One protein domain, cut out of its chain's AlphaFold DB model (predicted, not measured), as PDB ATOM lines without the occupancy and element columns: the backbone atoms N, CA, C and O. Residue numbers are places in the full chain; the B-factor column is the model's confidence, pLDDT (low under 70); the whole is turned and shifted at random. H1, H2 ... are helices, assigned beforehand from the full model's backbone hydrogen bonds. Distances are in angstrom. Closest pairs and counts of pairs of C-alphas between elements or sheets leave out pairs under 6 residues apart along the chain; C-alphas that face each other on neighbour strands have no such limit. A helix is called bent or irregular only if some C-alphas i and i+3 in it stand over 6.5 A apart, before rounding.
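This is residues 12 to 138 of the 194 residues of an uncharacterized protein of Zea mays (UniProt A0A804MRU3). Helix H1 crosses H3 and H6 nearly at right angles, and these three make the core; H2 packs across the first residue of H3 at one end of the long axis, while at the other end H4 and H7 run side by side with H5 set nearly at right angles to H4. The short H8 packs on H7, and residues 27 to 33, of which 31 to 33 belong to H2, stick out from the rest. The printed part has 127 residues with eight named helices, H1 to H8 in chain order, and no named strand: the class is all helix, the packing mostly crossed. It is compact, with a radius of gyration of the C-alphas of 15.0 A and spans of 42 by 32 by 29 A.

Find C-alpha 12 at (100.458, 76.055, 86.968); from there H1, residues 12 to 24, runs 18.4 A. H2 follows as residues 31 to 44, 20.0 A long. Look for C-alpha 49 at (87.889, 70.185, 82.176), where H3, residues 49 to 64, begins its 22.8 A. H4 is residues 68 to 76, and it is irregular: C-alphas 72 and 75 are 7.8 A apart. H5, residues 80 to 93, measures 20.2 A, and H6, residues 102 to 114, measures 18.4 A. H7 is residues 120 to 129; H8, residues 134 to 138, ends at C-alpha 138, (113.079, 68.872, 94.004).

Start at H3, the hub, which touches four helices. H1 touches it about perpendicular, at 81 degrees; the closest C-alphas, of Leu 15 and Ala 56, are 4.2 A apart. H1 also touches H6, at 86 degrees, with C-alphas 16 and 107 closest at 3.6 A. H3 touches H6 with residues 59 to 64 alone, closest at Arg 64 and Leu 114, 5.1 A between C-alphas, a steep tilt of 39 degrees, the same way. Residue 49 alone of H3 touches H2, its C-alpha 5.4 A from that of Lys 39, the closest pair. H3 and H5 only just touch, with 3 pairs of C-alphas within 8 A, closest at Met 59 and Ile 81, 6.7 A. Farther on, H5 touches H4 with residues 82 to 86 alone; C-alphas 74 and 82 are closest, 5.2 A apart. H4 and H7 touch at a shallow tilt of 8 degrees, the same way, C-alphas 72 and 126 closest at 5.0 A. H7 touches H8, closest at C-alphas 127 and 134, 5.7 A. H5 and H6 are apart. Every O i to N i+4 pair is within hydrogen-bond range in H1, H2, H3, H5, H6, H7 and H8; in H4 it is 1 of 5, beside 2 of 6 O i to N i+3 pairs.

The C-alphas farthest apart, of Pro 29 and Gly 94, are 45.1 A apart. The printed part has no cut, and no link is long. Mean pLDDT of the printed part is 95.2; look at residues 95 to 96, between H5 and H6, for the values under 70.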
ATOM      1  N   VAL A  12      99.223  76.853  86.862       97.81
ATOM      2  CA  VAL A  12     100.458  76.055  86.968       97.81
ATOM      3  C   VAL A  12     100.124  74.620  87.390       97.81
ATOM      4  O   VAL A  12     100.647  73.662  86.818       97.81
ATOM      5  N   PHE A  13      99.212  74.451  88.345       96.75
ATOM      6  CA  PHE A  13      98.655  73.166  88.741       96.75
ATOM      7  C   PHE A  13      97.960  72.484  87.567       96.75
ATOM      8  O   PHE A  13      98.228  71.308  87.318       96.75
ATOM      9  N   ALA A  14      97.104  73.209  86.840       97.88
ATOM     10  CA  ALA A  14      96.401  72.670  85.681       97.88
ATOM     11  C   ALA A  14      97.378  72.178  84.607       97.88
ATOM     12  O   ALA A  14      97.262  71.038  84.157       97.88
ATOM     13  N   LEU A  15      98.397  72.983  84.279       98.62
ATOM     14  CA  LEU A  15      99.475  72.594  83.369       98.62
ATOM     15  C   LEU A  15     100.139  71.289  83.817       98.62
ATOM     16  O   LEU A  15     100.283  70.356  83.026       98.62
ATOM     17  N   GLY A  16     100.526  71.201  85.088       97.56
ATOM     18  CA  GLY A  16     101.167  70.005  85.617       97.56
ATOM     19  C   GLY A  16     100.257  68.780  85.625       97.56
ATOM     20  O   GLY A  16     100.699  67.692  85.265       97.56
ATOM     21  N   PHE A  17      98.980  68.934  85.978       97.06
ATOM     22  CA  PHE A  17      98.002  67.850  85.927       97.06
ATOM     23  C   PHE A  17      97.802  67.334  84.498       97.06
ATOM     24  O   PHE A  17      97.915  66.131  84.264       97.06
ATOM     25  N   VAL A  18      97.555  68.239  83.545       98.19
ATOM     26  CA  VAL A  18      97.382  67.909  82.123       98.19
ATOM     27  C   VAL A  18      98.625  67.202  81.582       98.19
ATOM     28  O   VAL A  18      98.496  66.166  80.936       98.19
ATOM     29  N   THR A  19      99.820  67.689  81.932       96.50
ATOM     30  CA  THR A  19     101.095  67.078  81.527       96.50
ATOM     31  C   THR A  19     101.208  65.634  82.014       96.50
ATOM     32  O   THR A  19     101.493  64.736  81.222       96.50
ATOM     33  N   VAL A  20     100.952  65.383  83.306       94.88
ATOM     34  CA  VAL A  20     101.004  64.017  83.854       94.88
ATOM     35  C   VAL A  20      99.950  63.127  83.205       94.88
ATOM     36  O   VAL A  20     100.243  61.981  82.871       94.88
ATOM     37  N   TYR A  21      98.726  63.632  83.037       95.69
ATOM     38  CA  TYR A  21      97.636  62.864  82.454       95.69
ATOM     39  C   TYR A  21      97.952  62.432  81.020       95.69
ATOM     40  O   TYR A  21      97.818  61.256  80.689       95.69
ATOM     41  N   ASP A  22      98.400  63.364  80.180       94.75
ATOM     42  CA  ASP A  22      98.657  63.089  78.767       94.75
ATOM     43  C   ASP A  22      99.813  62.106  78.578       94.75
ATOM     44  O   ASP A  22      99.715  61.212  77.739       94.75
ATOM     45  N   GLN A  23     100.865  62.208  79.397       90.81
ATOM     46  CA  GLN A  23     101.967  61.244  79.396       90.81
ATOM     47  C   GLN A  23     101.532  59.864  79.888       90.81
ATOM     48  O   GLN A  23     101.902  58.849  79.303       90.81
ATOM     49  N   LEU A  24     100.730  59.804  80.955       88.88
ATOM     50  CA  LEU A  24     100.217  58.538  81.474       88.88
ATOM     51  C   LEU A  24      99.313  57.838  80.453       88.88
ATOM     52  O   LEU A  24      99.346  56.617  80.326       88.88
ATOM     53  N   MET A  25      98.511  58.613  79.727       90.56
ATOM     54  CA  MET A  25      97.583  58.111  78.716       90.56
ATOM     55  C   MET A  25      98.219  57.978  77.324       90.56
ATOM     56  O   MET A  25      97.524  57.724  76.334       90.56
ATOM     57  N   GLU A  26      99.534  58.157  77.211       87.31
ATOM     58  CA  GLU A  26     100.242  58.042  75.947       87.31
ATOM     59  C   GLU A  26     100.276  56.578  75.481       87.31
ATOM     60  O   GLU A  26     100.929  55.722  76.079       87.31
ATOM     61  N   GLY A  27      99.626  56.286  74.354       84.19
ATOM     62  CA  GLY A  27      99.473  54.920  73.840       84.19
ATOM     63  C   GLY A  27      98.185  54.226  74.290       84.19
ATOM     64  O   GLY A  27      97.996  53.053  73.973       84.19
ATOM     65  N   TYR A  28      97.285  54.935  74.983       88.69
ATOM     66  CA  TYR A  28      95.929  54.444  75.208       88.69
ATOM     67  C   TYR A  28      95.208  54.238  73.855       88.69
ATOM     68  O   TYR A  28      95.295  55.126  73.003       88.69
ATOM     69  N   PRO A  29      94.505  53.109  73.619       86.94
ATOM     70  CA  PRO A  29      94.014  52.755  72.280       86.94
ATOM     71  C   PRO A  29      92.981  53.717  71.680       86.94
ATOM     72  O   PRO A  29      92.931  53.878  70.464       86.94
ATOM     73  N   SER A  30      92.152  54.337  72.522       93.00
ATOM     74  CA  SER A  30      91.035  55.188  72.106       93.00
ATOM     75  C   SER A  30      91.254  56.632  72.551       93.00
ATOM     76  O   SER A  30      91.307  56.944  73.743       93.00
ATOM     77  N   ILE A  31      91.392  57.536  71.579       92.38
ATOM     78  CA  ILE A  31      91.562  58.973  71.840       92.38
ATOM     79  C   ILE A  31      90.288  59.560  72.467       92.38
ATOM     80  O   ILE A  31      90.383  60.410  73.352       92.38
ATOM     81  N   GLU A  32      89.117  59.084  72.039       95.38
ATOM     82  CA  GLU A  32      87.814  59.503  72.562       95.38
ATOM     83  C   GLU A  32      87.634  59.094  74.027       95.38
ATOM     84  O   GLU A  32      87.243  59.917  74.856       95.38
ATOM     85  N   ASP A  33      88.001  57.860  74.379       96.19
ATOM     86  CA  ASP A  33      87.939  57.401  75.769       96.19
ATOM     87  C   ASP A  33      88.942  58.154  76.640       96.19
ATOM     88  O   ASP A  33      88.622  58.538  77.761       96.19
ATOM     89  N   ARG A  34      90.144  58.442  76.122       95.94
ATOM     90  CA  ARG A  34      91.127  59.267  76.833       95.94
ATOM     91  C   ARG A  34      90.571  60.655  77.154       95.94
ATOM     92  O   ARG A  34      90.812  61.161  78.249       95.94
ATOM     93  N   ASP A  35      89.858  61.287  76.232       96.50
ATOM     94  CA  ASP A  35      89.222  62.583  76.488       96.50
ATOM     95  C   ASP A  35      88.035  62.451  77.460       96.50
ATOM     96  O   ASP A  35      87.906  63.225  78.410       96.50
ATOM     97  N   SER A  36      87.224  61.405  77.301       98.06
ATOM     98  CA  SER A  36      86.080  61.115  78.172       98.06
ATOM     99  C   SER A  36      86.499  60.847  79.619       98.06
ATOM    100  O   SER A  36      85.894  61.390  80.543       98.06
ATOM    101  N   ILE A  37      87.576  60.085  79.836       98.25
ATOM    102  CA  ILE A  37      88.155  59.824  81.163       98.25
ATOM    103  C   ILE A  37      88.657  61.128  81.791       98.25
ATOM    104  O   ILE A  37      88.402  61.370  82.972       98.25
ATOM    105  N   PHE A  38      89.321  61.994  81.016       98.25
ATOM    106  CA  PHE A  38      89.800  63.289  81.505       98.25
ATOM    107  C   PHE A  38      88.631  64.156  81.977       98.25
ATOM    108  O   PHE A  38      88.622  64.638  83.113       98.25
ATOM    109  N   LYS A  39      87.612  64.306  81.122       98.38
ATOM    110  CA  LYS A  39      86.403  65.080  81.418       98.38
ATOM    111  C   LYS A  39      85.674  64.534  82.637       98.38
ATOM    112  O   LYS A  39      85.341  65.310  83.531       98.38
ATOM    113  N   ALA A  40      85.471  63.220  82.704       98.38
ATOM    114  CA  ALA A  40      84.807  62.570  83.827       98.38
ATOM    115  C   ALA A  40      85.569  62.787  85.142       98.38
ATOM    116  O   ALA A  40      84.956  63.141  86.147       98.38
ATOM    117  N   TYR A  41      86.899  62.641  85.132       97.62
ATOM    118  CA  TYR A  41      87.731  62.826  86.321       97.62
ATOM    119  C   TYR A  41      87.648  64.256  86.870       97.62
ATOM    120  O   TYR A  41      87.392  64.439  88.058       97.62
ATOM    121  N   ILE A  42      87.829  65.269  86.016       97.62
ATOM    122  CA  ILE A  42      87.789  66.677  86.438       97.62
ATOM    123  C   ILE A  42      86.372  67.085  86.865       97.62
ATOM    124  O   ILE A  42      86.195  67.699  87.917       97.62
ATOM    125  N   THR A  43      85.347  66.657  86.125       97.75
ATOM    126  CA  THR A  43      83.943  66.936  86.475       97.75
ATOM    127  C   THR A  43      83.571  66.312  87.823       97.75
ATOM    128  O   THR A  43      82.898  66.949  88.629       97.75
ATOM    129  N   ALA A  44      84.060  65.105  88.132       97.31
ATOM    130  CA  ALA A  44      83.836  64.459  89.430       97.31
ATOM    131  C   ALA A  44      84.468  65.224  90.612       97.31
ATOM    132  O   ALA A  44      84.079  65.025  91.765       97.31
ATOM    133  N   LEU A  45      85.427  66.116  90.344       95.00
ATOM    134  CA  LEU A  45      86.003  67.037  91.326       95.00
ATOM    135  C   LEU A  45      85.242  68.373  91.421       95.00
ATOM    136  O   LEU A  45      85.658  69.242  92.189       95.00
ATOM    137  N   ASN A  46      84.119  68.520  90.708       95.31
ATOM    138  CA  ASN A  46      83.364  69.766  90.539       95.31
ATOM    139  C   ASN A  46      84.228  70.904  89.971       95.31
ATOM    140  O   ASN A  46      84.208  72.032  90.471       95.31
ATOM    141  N   GLU A  47      85.019  70.585  88.951       96.12
ATOM    142  CA  GLU A  47      85.874  71.520  88.224       96.12
ATOM    143  C   GLU A  47      85.594  71.442  86.715       96.12
ATOM    144  O   GLU A  47      84.935  70.512  86.247       96.12
ATOM    145  N   ASP A  48      86.076  72.428  85.953       97.88
ATOM    146  CA  ASP A  48      85.846  72.509  84.508       97.88
ATOM    147  C   ASP A  48      87.022  71.905  83.709       97.88
ATOM    148  O   ASP A  48      88.112  72.487  83.682       97.88
ATOM    149  N   PRO A  49      86.836  70.768  83.007       98.12
ATOM    150  CA  PRO A  49      87.889  70.185  82.176       98.12
ATOM    151  C   PRO A  49      88.343  71.101  81.031       98.12
ATOM    152  O   PRO A  49      89.507  71.031  80.629       98.12
ATOM    153  N   ASN A  50      87.465  71.961  80.507       98.31
ATOM    154  CA  ASN A  50      87.825  72.874  79.423       98.31
ATOM    155  C   ASN A  50      88.769  73.967  79.925       98.31
ATOM    156  O   ASN A  50      89.765  74.251  79.258       98.31
ATOM    157  N   GLN A  51      88.511  74.514  81.117       98.19
ATOM    158  CA  GLN A  51      89.410  75.461  81.777       98.19
ATOM    159  C   GLN A  51      90.815  74.869  81.948       98.19
ATOM    160  O   GLN A  51      91.792  75.497  81.551       98.19
ATOM    161  N   TYR A  52      90.921  73.630  82.443       98.44
ATOM    162  CA  TYR A  52      92.213  72.953  82.613       98.44
ATOM    163  C   TYR A  52      93.007  72.863  81.306       98.44
ATOM    164  O   TYR A  52      94.200  73.164  81.278       98.44
ATOM    165  N   ARG A  53      92.353  72.440  80.217       98.31
ATOM    166  CA  ARG A  53      92.991  72.295  78.900       98.31
ATOM    167  C   ARG A  53      93.376  73.647  78.302       98.31
ATOM    168  O   ARG A  53      94.479  73.775  77.773       98.31
ATOM    169  N   ALA A  54      92.496  74.643  78.399       98.38
ATOM    170  CA  ALA A  54      92.736  75.982  77.872       98.38
ATOM    171  C   ALA A  54      93.878  76.691  78.610       98.38
ATOM    172  O   ALA A  54      94.787  77.218  77.968       98.38
ATOM    173  N   ASP A  55      93.873  76.656  79.944       98.50
ATOM    174  CA  ASP A  55      94.910  77.288  80.758       98.50
ATOM    175  C   ASP A  55      96.256  76.589  80.577       98.50
ATOM    176  O   ASP A  55      97.268  77.264  80.395       98.50
ATOM    177  N   ALA A  56      96.281  75.250  80.530       98.62
ATOM    178  CA  ALA A  56      97.499  74.514  80.206       98.62
ATOM    179  C   ALA A  56      98.068  74.959  78.849       98.62
ATOM    180  O   ALA A  56      99.236  75.328  78.775       98.62
ATOM    181  N   LEU A  57      97.242  75.015  77.797       98.38
ATOM    182  CA  LEU A  57      97.680  75.435  76.462       98.38
ATOM    183  C   LEU A  57      98.241  76.867  76.448       98.38
ATOM    184  O   LEU A  57      99.288  77.107  75.841       98.38
ATOM    185  N   LYS A  58      97.582  77.812  77.129       98.38
ATOM    186  CA  LYS A  58      98.064  79.197  77.261       98.38
ATOM    187  C   LYS A  58      99.407  79.264  77.984       98.38
ATOM    188  O   LYS A  58     100.327  79.918  77.497       98.38
ATOM    189  N   MET A  59      99.535  78.559  79.109       98.44
ATOM    190  CA  MET A  59     100.773  78.488  79.888       98.44
ATOM    191  C   MET A  59     101.917  77.903  79.057       98.44
ATOM    192  O   MET A  59     103.025  78.437  79.069       98.44
ATOM    193  N   GLU A  60     101.650  76.846  78.286       98.50
ATOM    194  CA  GLU A  60     102.648  76.275  77.388       98.50
ATOM    195  C   GLU A  60     103.047  77.245  76.266       98.50
ATOM    196  O   GLU A  60     104.226  77.360  75.933       98.50
ATOM    197  N   GLY A  61     102.076  77.936  75.659       98.38
ATOM    198  CA  GLY A  61     102.324  78.941  74.625       98.38
ATOM    199  C   GLY A  61     103.196  80.086  75.138       98.38
ATOM    200  O   GLY A  61     104.187  80.443  74.500       98.38
ATOM    201  N   TRP A  62     102.886  80.596  76.331       98.38
ATOM    202  CA  TRP A  62     103.705  81.599  77.001       98.38
ATOM    203  C   TRP A  62     105.116  81.076  77.268       98.38
ATOM    204  O   TRP A  62     106.073  81.721  76.843       98.38
ATOM    205  N   ALA A  63     105.259  79.890  77.871       98.31
ATOM    206  CA  ALA A  63     106.555  79.306  78.221       98.31
ATOM    207  C   ALA A  63     107.482  79.126  77.010       98.31
ATOM    208  O   ALA A  63     108.659  79.462  77.095       98.31
ATOM    209  N   ARG A  64     106.948  78.683  75.863       98.50
ATOM    210  CA  ARG A  64     107.717  78.530  74.609       98.50
ATOM    211  C   ARG A  64     108.276  79.845  74.062       98.50
ATOM    212  O   ARG A  64     109.212  79.820  73.272       98.50
ATOM    213  N   SER A  65     107.699  80.981  74.453       97.12
ATOM    214  CA  SER A  65     108.206  82.315  74.099       97.12
ATOM    215  C   SER A  65     109.156  82.907  75.149       97.12
ATOM    216  O   SER A  65     109.634  84.025  74.971       97.12
ATOM    217  N   GLN A  66     109.436  82.172  76.232       97.50
ATOM    218  CA  GLN A  66     110.360  82.585  77.287       97.50
ATOM    219  C   GLN A  66     111.740  81.934  77.131       97.50
ATOM    220  O   GLN A  66     111.977  81.045  76.319       97.50
ATOM    221  N   ASN A  67     112.653  82.385  77.979       96.44
ATOM    222  CA  ASN A  67     113.958  81.807  78.273       96.44
ATOM    223  C   ASN A  67     114.189  81.873  79.796       96.44
ATOM    224  O   ASN A  67     113.370  82.433  80.530       96.44
ATOM    225  N   GLY A  68     115.316  81.355  80.286       94.56
ATOM    226  CA  GLY A  68     115.577  81.284  81.729       94.56
ATOM    227  C   GLY A  68     115.510  82.623  82.478       94.56
ATOM    228  O   GLY A  68     115.060  82.650  83.620       94.56
ATOM    229  N   SER A  69     115.910  83.745  81.865       95.25
ATOM    230  CA  SER A  69     115.833  85.059  82.522       95.25
ATOM    231  C   SER A  69     114.418  85.629  82.506       95.25
ATOM    232  O   SER A  69     113.907  86.017  83.552       95.25
ATOM    233  N   SER A  70     113.766  85.635  81.345       96.00
ATOM    234  CA  SER A  70     112.414  86.186  81.162       96.00
ATOM    235  C   SER A  70     111.330  85.414  81.920       96.00
ATOM    236  O   SER A  70     110.346  86.022  82.338       96.00
ATOM    237  N   LEU A  71     111.528  84.110  82.138       95.56
ATOM    238  CA  LEU A  71     110.645  83.269  82.946       95.56
ATOM    239  C   LEU A  71     110.759  83.618  84.436       95.56
ATOM    240  O   LEU A  71     109.747  83.727  85.116       95.56
ATOM    241  N   VAL A  72     111.980  83.832  84.941       96.88
ATOM    242  CA  VAL A  72     112.229  84.246  86.335       96.88
ATOM    243  C   VAL A  72     111.757  85.677  86.588       96.88
ATOM    244  O   VAL A  72     111.226  85.965  87.657       96.88
ATOM    245  N   ASP A  73     111.927  86.564  85.610       96.69
ATOM    246  CA  ASP A  73     111.587  87.986  85.713       96.69
ATOM    247  C   ASP A  73     110.103  88.282  85.411       96.69
ATOM    248  O   ASP A  73     109.733  89.389  85.028       96.69
ATOM    249  N   PHE A  74     109.211  87.299  85.587       96.62
ATOM    250  CA  PHE A  74     107.771  87.474  85.359       96.62
ATOM    251  C   PHE A  74     107.172  88.617  86.200       96.62
ATOM    252  O   PHE A  74     106.181  89.229  85.807       96.62
ATOM    253  N   SER A  75     107.755  88.921  87.365       95.06
ATOM    254  CA  SER A  75     107.244  89.945  88.279       95.06
ATOM    255  C   SER A  75     107.435  91.377  87.773       95.06
ATOM    256  O   SER A  75     106.680  92.256  88.185       95.06
ATOM    257  N   SER A  76     108.420  91.627  86.904       96.00
ATOM    258  CA  SER A  76     108.701  92.961  86.347       96.00
ATOM    259  C   SER A  76     107.885  93.269  85.085       96.00
ATOM    260  O   SER A  76     107.916  94.389  84.579       96.00
ATOM    261  N   ARG A  77     107.160  92.272  84.570       95.56
ATOM    262  CA  ARG A  77     106.479  92.299  83.276       95.56
ATOM    263  C   ARG A  77     104.974  92.218  83.436       95.56
ATOM    264  O   ARG A  77     104.482  91.678  84.423       95.56
ATOM    265  N   ASP A  78     104.251  92.707  82.440       95.25
ATOM    266  CA  ASP A  78     102.794  92.652  82.410       95.25
ATOM    267  C   ASP A  78     102.303  91.735  81.292       95.25
ATOM    268  O   ASP A  78     102.850  91.707  80.190       95.25
ATOM    269  N   GLY A  79     101.262  90.974  81.608       96.69
ATOM    270  CA  GLY A  79     100.677  89.962  80.740       96.69
ATOM    271  C   GLY A  79      99.741  89.054  81.531       96.69
ATOM    272  O   GLY A  79      99.713  89.090  82.766       96.69
ATOM    273  N   GLU A  80      98.930  88.268  80.825       96.44
ATOM    274  CA  GLU A  80      97.955  87.363  81.450       96.44
ATOM    275  C   GLU A  80      98.662  86.336  82.348       96.44
ATOM    276  O   GLU A  80      98.325  86.201  83.523       96.44
ATOM    277  N   ILE A  81      99.693  85.667  81.822       97.56
ATOM    278  CA  ILE A  81     100.430  84.634  82.558       97.56
ATOM    279  C   ILE A  81     101.304  85.243  83.655       97.56
ATOM    280  O   ILE A  81     101.335  84.729  84.770       97.56
ATOM    281  N   GLU A  82     101.956  86.372  83.386       98.00
ATOM    282  CA  GLU A  82     102.713  87.124  84.384       98.00
ATOM    283  C   GLU A  82     101.825  87.507  85.576       98.00
ATOM    284  O   GLU A  82     102.230  87.329  86.724       98.00
ATOM    285  N   SER A  83     100.589  87.950  85.325       97.75
ATOM    286  CA  SER A  83      99.619  88.283  86.378       97.75
ATOM    287  C   SER A  83      99.220  87.058  87.206       97.75
ATOM    288  O   SER A  83      99.132  87.148  88.429       97.75
ATOM    289  N   ILE A  84      99.045  85.896  86.567       96.81
ATOM    290  CA  ILE A  84      98.779  84.626  87.261       96.81
ATOM    291  C   ILE A  84      99.958  84.240  88.165       96.81
ATOM    292  O   ILE A  84      99.761  83.861  89.319       96.81
ATOM    293  N   LEU A  85     101.194  84.345  87.669       97.44
ATOM    294  CA  LEU A  85     102.393  84.021  88.449       97.44
ATOM    295  C   LEU A  85     102.605  85.005  89.612       97.44
ATOM    296  O   LEU A  85     103.013  84.581  90.696       97.44
ATOM    297  N   LYS A  86     102.278  86.294  89.426       96.69
ATOM    298  CA  LYS A  86     102.262  87.304  90.500       96.69
ATOM    299  C   LYS A  86     101.247  86.942  91.592       96.69
ATOM    300  O   LYS A  86     101.642  86.871  92.751       96.69
ATOM    301  N   ASP A  87      99.999  86.611  91.236       95.25
ATOM    302  CA  ASP A  87      98.975  86.157  92.198       95.25
ATOM    303  C   ASP A  87      99.442  84.925  92.992       95.25
ATOM    304  O   ASP A  87      99.356  84.891  94.221       95.25
ATOM    305  N   ILE A  88      99.996  83.919  92.305       95.50
ATOM    306  CA  ILE A  88     100.537  82.721  92.961       95.50
ATOM    307  C   ILE A  88     101.646  83.104  93.946       95.50
ATOM    308  O   ILE A  88     101.637  82.629  95.085       95.50
ATOM    309  N   SER A  89     102.575  83.971  93.529       95.44
ATOM    310  CA  SER A  89     103.682  84.435  94.368       95.44
ATOM    311  C   SER A  89     103.192  85.156  95.625       95.44
ATOM    312  O   SER A  89     103.665  84.873  96.728       95.44
ATOM    313  N   GLU A  90     102.199  86.036  95.494       94.69
ATOM    314  CA  GLU A  90     101.591  86.752  96.619       94.69
ATOM    315  C   GLU A  90     100.892  85.798  97.593       94.69
ATOM    316  O   GLU A  90     101.113  85.871  98.810       94.69
ATOM    317  N   ARG A  91     100.104  84.847  97.074       93.19
ATOM    318  CA  ARG A  91      99.426  83.837  97.900       93.19
ATOM    319  C   ARG A  91     100.410  82.925  98.625       93.19
ATOM    320  O   ARG A  91     100.145  82.568  99.775       93.19
ATOM    321  N   ALA A  92     101.522  82.564  97.985       93.06
ATOM    322  CA  ALA A  92     102.572  81.726  98.561       93.06
ATOM    323  C   ALA A  92     103.436  82.467  99.599       93.06
ATOM    324  O   ALA A  92     103.889  81.853 100.565       93.06
ATOM    325  N   LYS A  93     103.634  83.784  99.440       91.19
ATOM    326  CA  LYS A  93     104.374  84.634 100.391       91.19
ATOM    327  C   LYS A  93     103.654  84.786 101.735       91.19
ATOM    328  O   LYS A  93     104.300  84.880 102.779       91.19
ATOM    329  N   GLY A  94     102.323  84.867 101.716       81.44
ATOM    330  CA  GLY A  94     101.492  85.003 102.914       81.44
ATOM    331  C   GLY A  94     101.033  83.667 103.512       81.44
ATOM    332  O   GLY A  94     101.404  82.586 103.072       81.44
ATOM    333  N   LYS A  95     100.122  83.732 104.493       65.38
ATOM    334  CA  LYS A  95      99.267  82.586 104.881       65.38
ATOM    335  C   LYS A  95      98.011  82.518 103.997       65.38
ATOM    336  O   LYS A  95      96.911  82.308 104.502       65.38
ATOM    337  N   GLY A  96      98.166  82.818 102.707       67.69
ATOM    338  CA  GLY A  96      97.063  82.910 101.757       67.69
ATOM    339  C   GLY A  96      96.482  81.546 101.383       67.69
ATOM    340  O   GLY A  96      96.885  80.498 101.892       67.69
ATOM    341  N   ASN A  97      95.550  81.556 100.433       80.94
ATOM    342  CA  ASN A  97      94.953  80.353  99.851       80.94
ATOM    343  C   ASN A  97      95.898  79.705  98.820       80.94
ATOM    344  O   ASN A  97      95.527  79.514  97.662       80.94
ATOM    345  N   PHE A  98      97.140  79.407  99.211       89.75
ATOM    346  CA  PHE A  98      98.066  78.633  98.386       89.75
ATOM    347  C   PHE A  98      98.155  77.194  98.893       89.75
ATOM    348  O   PHE A  98      98.431  76.932 100.064       89.75
ATOM    349  N   SER A  99      97.934  76.241  97.990       89.38
ATOM    350  CA  SER A  99      98.063  74.817  98.276       89.38
ATOM    351  C   SER A  99      99.046  74.189  97.308       89.38
ATOM    352  O   SER A  99      98.677  73.783  96.213       89.38
ATOM    353  N   TYR A 100     100.293  74.049  97.747       93.50
ATOM    354  CA  TYR A 100     101.299  73.317  96.991       93.50
ATOM    355  C   TYR A 100     100.869  71.861  96.723       93.50
ATOM    356  O   TYR A 100     100.220  71.208  97.556       93.50
ATOM    357  N   SER A 101     101.277  71.329  95.570       94.31
ATOM    358  CA  SER A 101     101.145  69.913  95.230       94.31
ATOM    359  C   SER A 101     102.237  69.434  94.286       94.31
ATOM    360  O   SER A 101     102.928  70.223  93.647       94.31
ATOM    361  N   ARG A 102     102.309  68.113  94.119       95.06
ATOM    362  CA  ARG A 102     103.157  67.487  93.107       95.06
ATOM    363  C   ARG A 102     102.831  67.949  91.689       95.06
ATOM    364  O   ARG A 102     103.752  68.181  90.921       95.06
ATOM    365  N   PHE A 103     101.552  68.117  91.348       95.88
ATOM    366  CA  PHE A 103     101.172  68.632  90.030       95.88
ATOM    367  C   PHE A 103     101.668  70.065  89.836       95.88
ATOM    368  O   PHE A 103     102.178  70.376  88.774       95.88
ATOM    369  N   PHE A 104     101.646  70.899  90.877       97.00
ATOM    370  CA  PHE A 104     102.253  72.229  90.805       97.00
ATOM    371  C   PHE A 104     103.759  72.157  90.477       97.00
ATOM    372  O   PHE A 104     104.232  72.869  89.595       97.00
ATOM    373  N   ALA A 105     104.516  71.262  91.128       97.06
ATOM    374  CA  ALA A 105     105.935  71.059  90.813       97.06
ATOM    375  C   ALA A 105     106.164  70.599  89.368       97.06
ATOM    376  O   ALA A 105     107.040  71.132  88.690       97.06
ATOM    377  N   VAL A 106     105.356  69.652  88.880       96.94
ATOM    378  CA  VAL A 106     105.408  69.214  87.476       96.94
ATOM    379  C   VAL A 106     105.090  70.374  86.531       96.94
ATOM    380  O   VAL A 106     105.775  70.533  85.528       96.94
ATOM    381  N   GLY A 107     104.119  71.224  86.873       97.88
ATOM    382  CA  GLY A 107     103.797  72.436  86.120       97.88
ATOM    383  C   GLY A 107     104.984  73.392  86.012       97.88
ATOM    384  O   GLY A 107     105.314  73.824  84.911       97.88
ATOM    385  N   LEU A 108     105.689  73.663  87.118       97.56
ATOM    386  CA  LEU A 108     106.917  74.471  87.086       97.56
ATOM    387  C   LEU A 108     107.993  73.857  86.193       97.56
ATOM    388  O   LEU A 108     108.608  74.557  85.392       97.56
ATOM    389  N   PHE A 109     108.220  72.550  86.320       95.94
ATOM    390  CA  PHE A 109     109.194  71.861  85.482       95.94
ATOM    391  C   PHE A 109     108.808  71.921  84.003       95.94
ATOM    392  O   PHE A 109     109.669  72.170  83.166       95.94
ATOM    393  N   ARG A 110     107.518  71.783  83.682       97.50
ATOM    394  CA  ARG A 110     107.010  71.899  82.315       97.50
ATOM    395  C   ARG A 110     107.229  73.296  81.730       97.50
ATOM    396  O   ARG A 110     107.600  73.402  80.565       97.50
ATOM    397  N   LEU A 111     107.056  74.361  82.518       98.25
ATOM    398  CA  LEU A 111     107.390  75.724  82.082       98.25
ATOM    399  C   LEU A 111     108.879  75.849  81.723       98.25
ATOM    400  O   LEU A 111     109.212  76.381  80.667       98.25
ATOM    401  N   LEU A 112     109.765  75.330  82.577       97.19
ATOM    402  CA  LEU A 112     111.216  75.357  82.351       97.19
ATOM    403  C   LEU A 112     111.629  74.527  81.131       97.19
ATOM    404  O   LEU A 112     112.460  74.965  80.341       97.19
ATOM    405  N   GLU A 113     111.038  73.344  80.965       96.25
ATOM    406  CA  GLU A 113     111.260  72.468  79.814       96.25
ATOM    407  C   GLU A 113     110.891  73.176  78.505       96.25
ATOM    408  O   GLU A 113     111.692  73.213  77.573       96.25
ATOM    409  N   LEU A 114     109.710  73.797  78.448       98.12
ATOM    410  CA  LEU A 114     109.229  74.499  77.257       98.12
ATOM    411  C   LEU A 114     110.021  75.767  76.925       98.12
ATOM    412  O   LEU A 114     110.129  76.112  75.751       98.12
ATOM    413  N   ALA A 115     110.590  76.429  77.933       97.81
ATOM    414  CA  ALA A 115     111.483  77.575  77.763       97.81
ATOM    415  C   ALA A 115     112.947  77.174  77.490       97.81
ATOM    416  O   ALA A 115     113.817  78.044  77.423       97.81
ATOM    417  N   ASN A 116     113.235  75.869  77.381       96.75
ATOM    418  CA  ASN A 116     114.585  75.315  77.265       96.75
ATOM    419  C   ASN A 116     115.547  75.849  78.350       96.75
ATOM    420  O   ASN A 116     116.682  76.221  78.062       96.75
ATOM    421  N   ALA A 117     115.066  75.922  79.595       96.50
ATOM    422  CA  ALA A 117     115.749  76.535  80.737       96.50
ATOM    423  C   ALA A 117     115.747  75.600  81.960       96.50
ATOM    424  O   ALA A 117     115.306  75.956  83.053       96.50
ATOM    425  N   THR A 118     116.159  74.348  81.756       92.62
ATOM    426  CA  THR A 118     116.083  73.284  82.774       92.62
ATOM    427  C   THR A 118     117.266  73.277  83.746       92.62
ATOM    428  O   THR A 118     117.385  72.366  84.571       92.62
ATOM    429  N   GLU A 119     118.139  74.287  83.695       92.25
ATOM    430  CA  GLU A 119     119.277  74.387  84.596       92.25
ATOM    431  C   GLU A 119     118.813  74.549  86.057       92.25
ATOM    432  O   GLU A 119     117.910  75.346  86.344       92.25
ATOM    433  N   PRO A 120     119.463  73.875  87.029       92.38
ATOM    434  CA  PRO A 120     119.077  73.958  88.440       92.38
ATOM    435  C   PRO A 120     119.010  75.390  88.987       92.38
ATOM    436  O   PRO A 120     118.154  75.699  89.813       92.38
ATOM    437  N   THR A 121     119.875  76.277  88.487       95.56
ATOM    438  CA  THR A 121     119.950  77.681  88.906       95.56
ATOM    439  C   THR A 121     118.748  78.508  88.447       95.56
ATOM    440  O   THR A 121     118.386  79.474  89.121       95.56
ATOM    441  N   VAL A 122     118.109  78.156  87.327       96.50
ATOM    442  CA  VAL A 122     116.876  78.814  86.867       96.50
ATOM    443  C   VAL A 122     115.710  78.367  87.742       96.50
ATOM    444  O   VAL A 122     114.946  79.209  88.213       96.50
ATOM    445  N   LEU A 123     115.625  77.067  88.048       95.50
ATOM    446  CA  LEU A 123     114.620  76.538  88.972       95.50
ATOM    447  C   LEU A 123     114.741  77.162  90.370       95.50
ATOM    448  O   LEU A 123     113.723  77.528  90.958       95.50
ATOM    449  N   ASP A 124     115.966  77.322  90.886       96.38
ATOM    450  CA  ASP A 124     116.236  78.015  92.155       96.38
ATOM    451  C   ASP A 124     115.622  79.419  92.164       96.38
ATOM    452  O   ASP A 124     114.862  79.777  93.070       96.38
ATOM    453  N   LYS A 125     115.930  80.208  91.130       97.88
ATOM    454  CA  LYS A 125     115.459  81.589  90.998       97.88
ATOM    455  C   LYS A 125     113.947  81.668  90.811       97.88
ATOM    456  O   LYS A 125     113.314  82.519  91.428       97.88
ATOM    457  N   LEU A 126     113.363  80.772  90.017       97.44
ATOM    458  CA  LEU A 126     111.918  80.717  89.807       97.44
ATOM    459  C   LEU A 126     111.176  80.372  91.103       97.44
ATOM    460  O   LEU A 126     110.197  81.030  91.450       97.44
ATOM    461  N   CYS A 127     111.662  79.379  91.857       97.19
ATOM    462  CA  CYS A 127     111.089  79.032  93.159       97.19
ATOM    463  C   CYS A 127     111.159  80.214  94.130       97.19
ATOM    464  O   CYS A 127     110.184  80.487  94.828       97.19
ATOM    465  N   ALA A 128     112.286  80.932  94.155       97.38
ATOM    466  CA  ALA A 128     112.443  82.125  94.979       97.38
ATOM    467  C   ALA A 128     111.463  83.239  94.569       97.38
ATOM    468  O   ALA A 128     110.778  83.785  95.431       97.38
ATOM    469  N   ALA A 129     111.337  83.524  93.269       97.00
ATOM    470  CA  ALA A 129     110.420  84.537  92.742       97.00
ATOM    471  C   ALA A 129     108.941  84.214  93.030       97.00
ATOM    472  O   ALA A 129     108.139  85.118  93.265       97.00
ATOM    473  N   LEU A 130     108.580  82.929  93.073       96.50
ATOM    474  CA  LEU A 130     107.237  82.458  93.426       96.50
ATOM    475  C   LEU A 130     107.010  82.289  94.937       96.50
ATOM    476  O   LEU A 130     105.909  81.924  95.334       96.50
ATOM    477  N   ASN A 131     108.014  82.522  95.789       96.12
ATOM    478  CA  ASN A 131     107.956  82.239  97.231       96.12
ATOM    479  C   ASN A 131     107.648  80.759  97.561       96.12
ATOM    480  O   ASN A 131     106.949  80.447  98.525       96.12
ATOM    481  N   ILE A 132     108.188  79.823  96.773       95.44
ATOM    482  CA  ILE A 132     107.934  78.381  96.902       95.44
ATOM    483  C   ILE A 132     109.147  77.652  97.471       95.44
ATOM    484  O   ILE A 132     110.304  77.920  97.144       95.44
ATOM    485  N   ASN A 133     108.881  76.666  98.328       94.88
ATOM    486  CA  ASN A 133     109.924  75.843  98.920       94.88
ATOM    487  C   ASN A 133     110.574  74.921  97.874       94.88
ATOM    488  O   ASN A 133     110.052  73.847  97.564       94.88
ATOM    489  N   LYS A 134     111.763  75.302  97.404       94.69
ATOM    490  CA  LYS A 134     112.514  74.550  96.394       94.69
ATOM    491  C   LYS A 134     112.778  73.084  96.768       94.69
ATOM    492  O   LYS A 134     112.593  72.198  95.946       94.69
ATOM    493  N   ARG A 135     113.090  72.788  98.039       96.00
ATOM    494  CA  ARG A 135     113.297  71.397  98.509       96.00
ATOM    495  C   ARG A 135     112.060  70.509  98.338       96.00
ATOM    496  O   ARG A 135     112.185  69.289  98.275       96.00
ATOM    497  N   SER A 136     110.862  71.089  98.358       96.12
ATOM    498  CA  SER A 136     109.623  70.348  98.114       96.12
ATOM    499  C   SER A 136     109.446  70.066  96.627       96.12
ATOM    500  O   SER A 136     109.101  68.940  96.280       96.12
ATOM    501  N   VAL A 137     109.783  71.042  95.776       96.69
ATOM    502  CA  VAL A 137     109.797  70.887  94.316       96.69
ATOM    503  C   VAL A 137     110.786  69.800  93.896       96.69
ATOM    504  O   VAL A 137     110.371  68.853  93.240       96.69
ATOM    505  N   ASP A 138     112.046  69.866  94.342       95.00
ATOM    506  CA  ASP A 138     113.079  68.872  94.004       95.00
ATOM    507  C   ASP A 138     112.619  67.444  94.340       95.00
ATOM    508  O   ASP A 138     112.627  66.556  93.489       95.00
TER     509      ASP A 138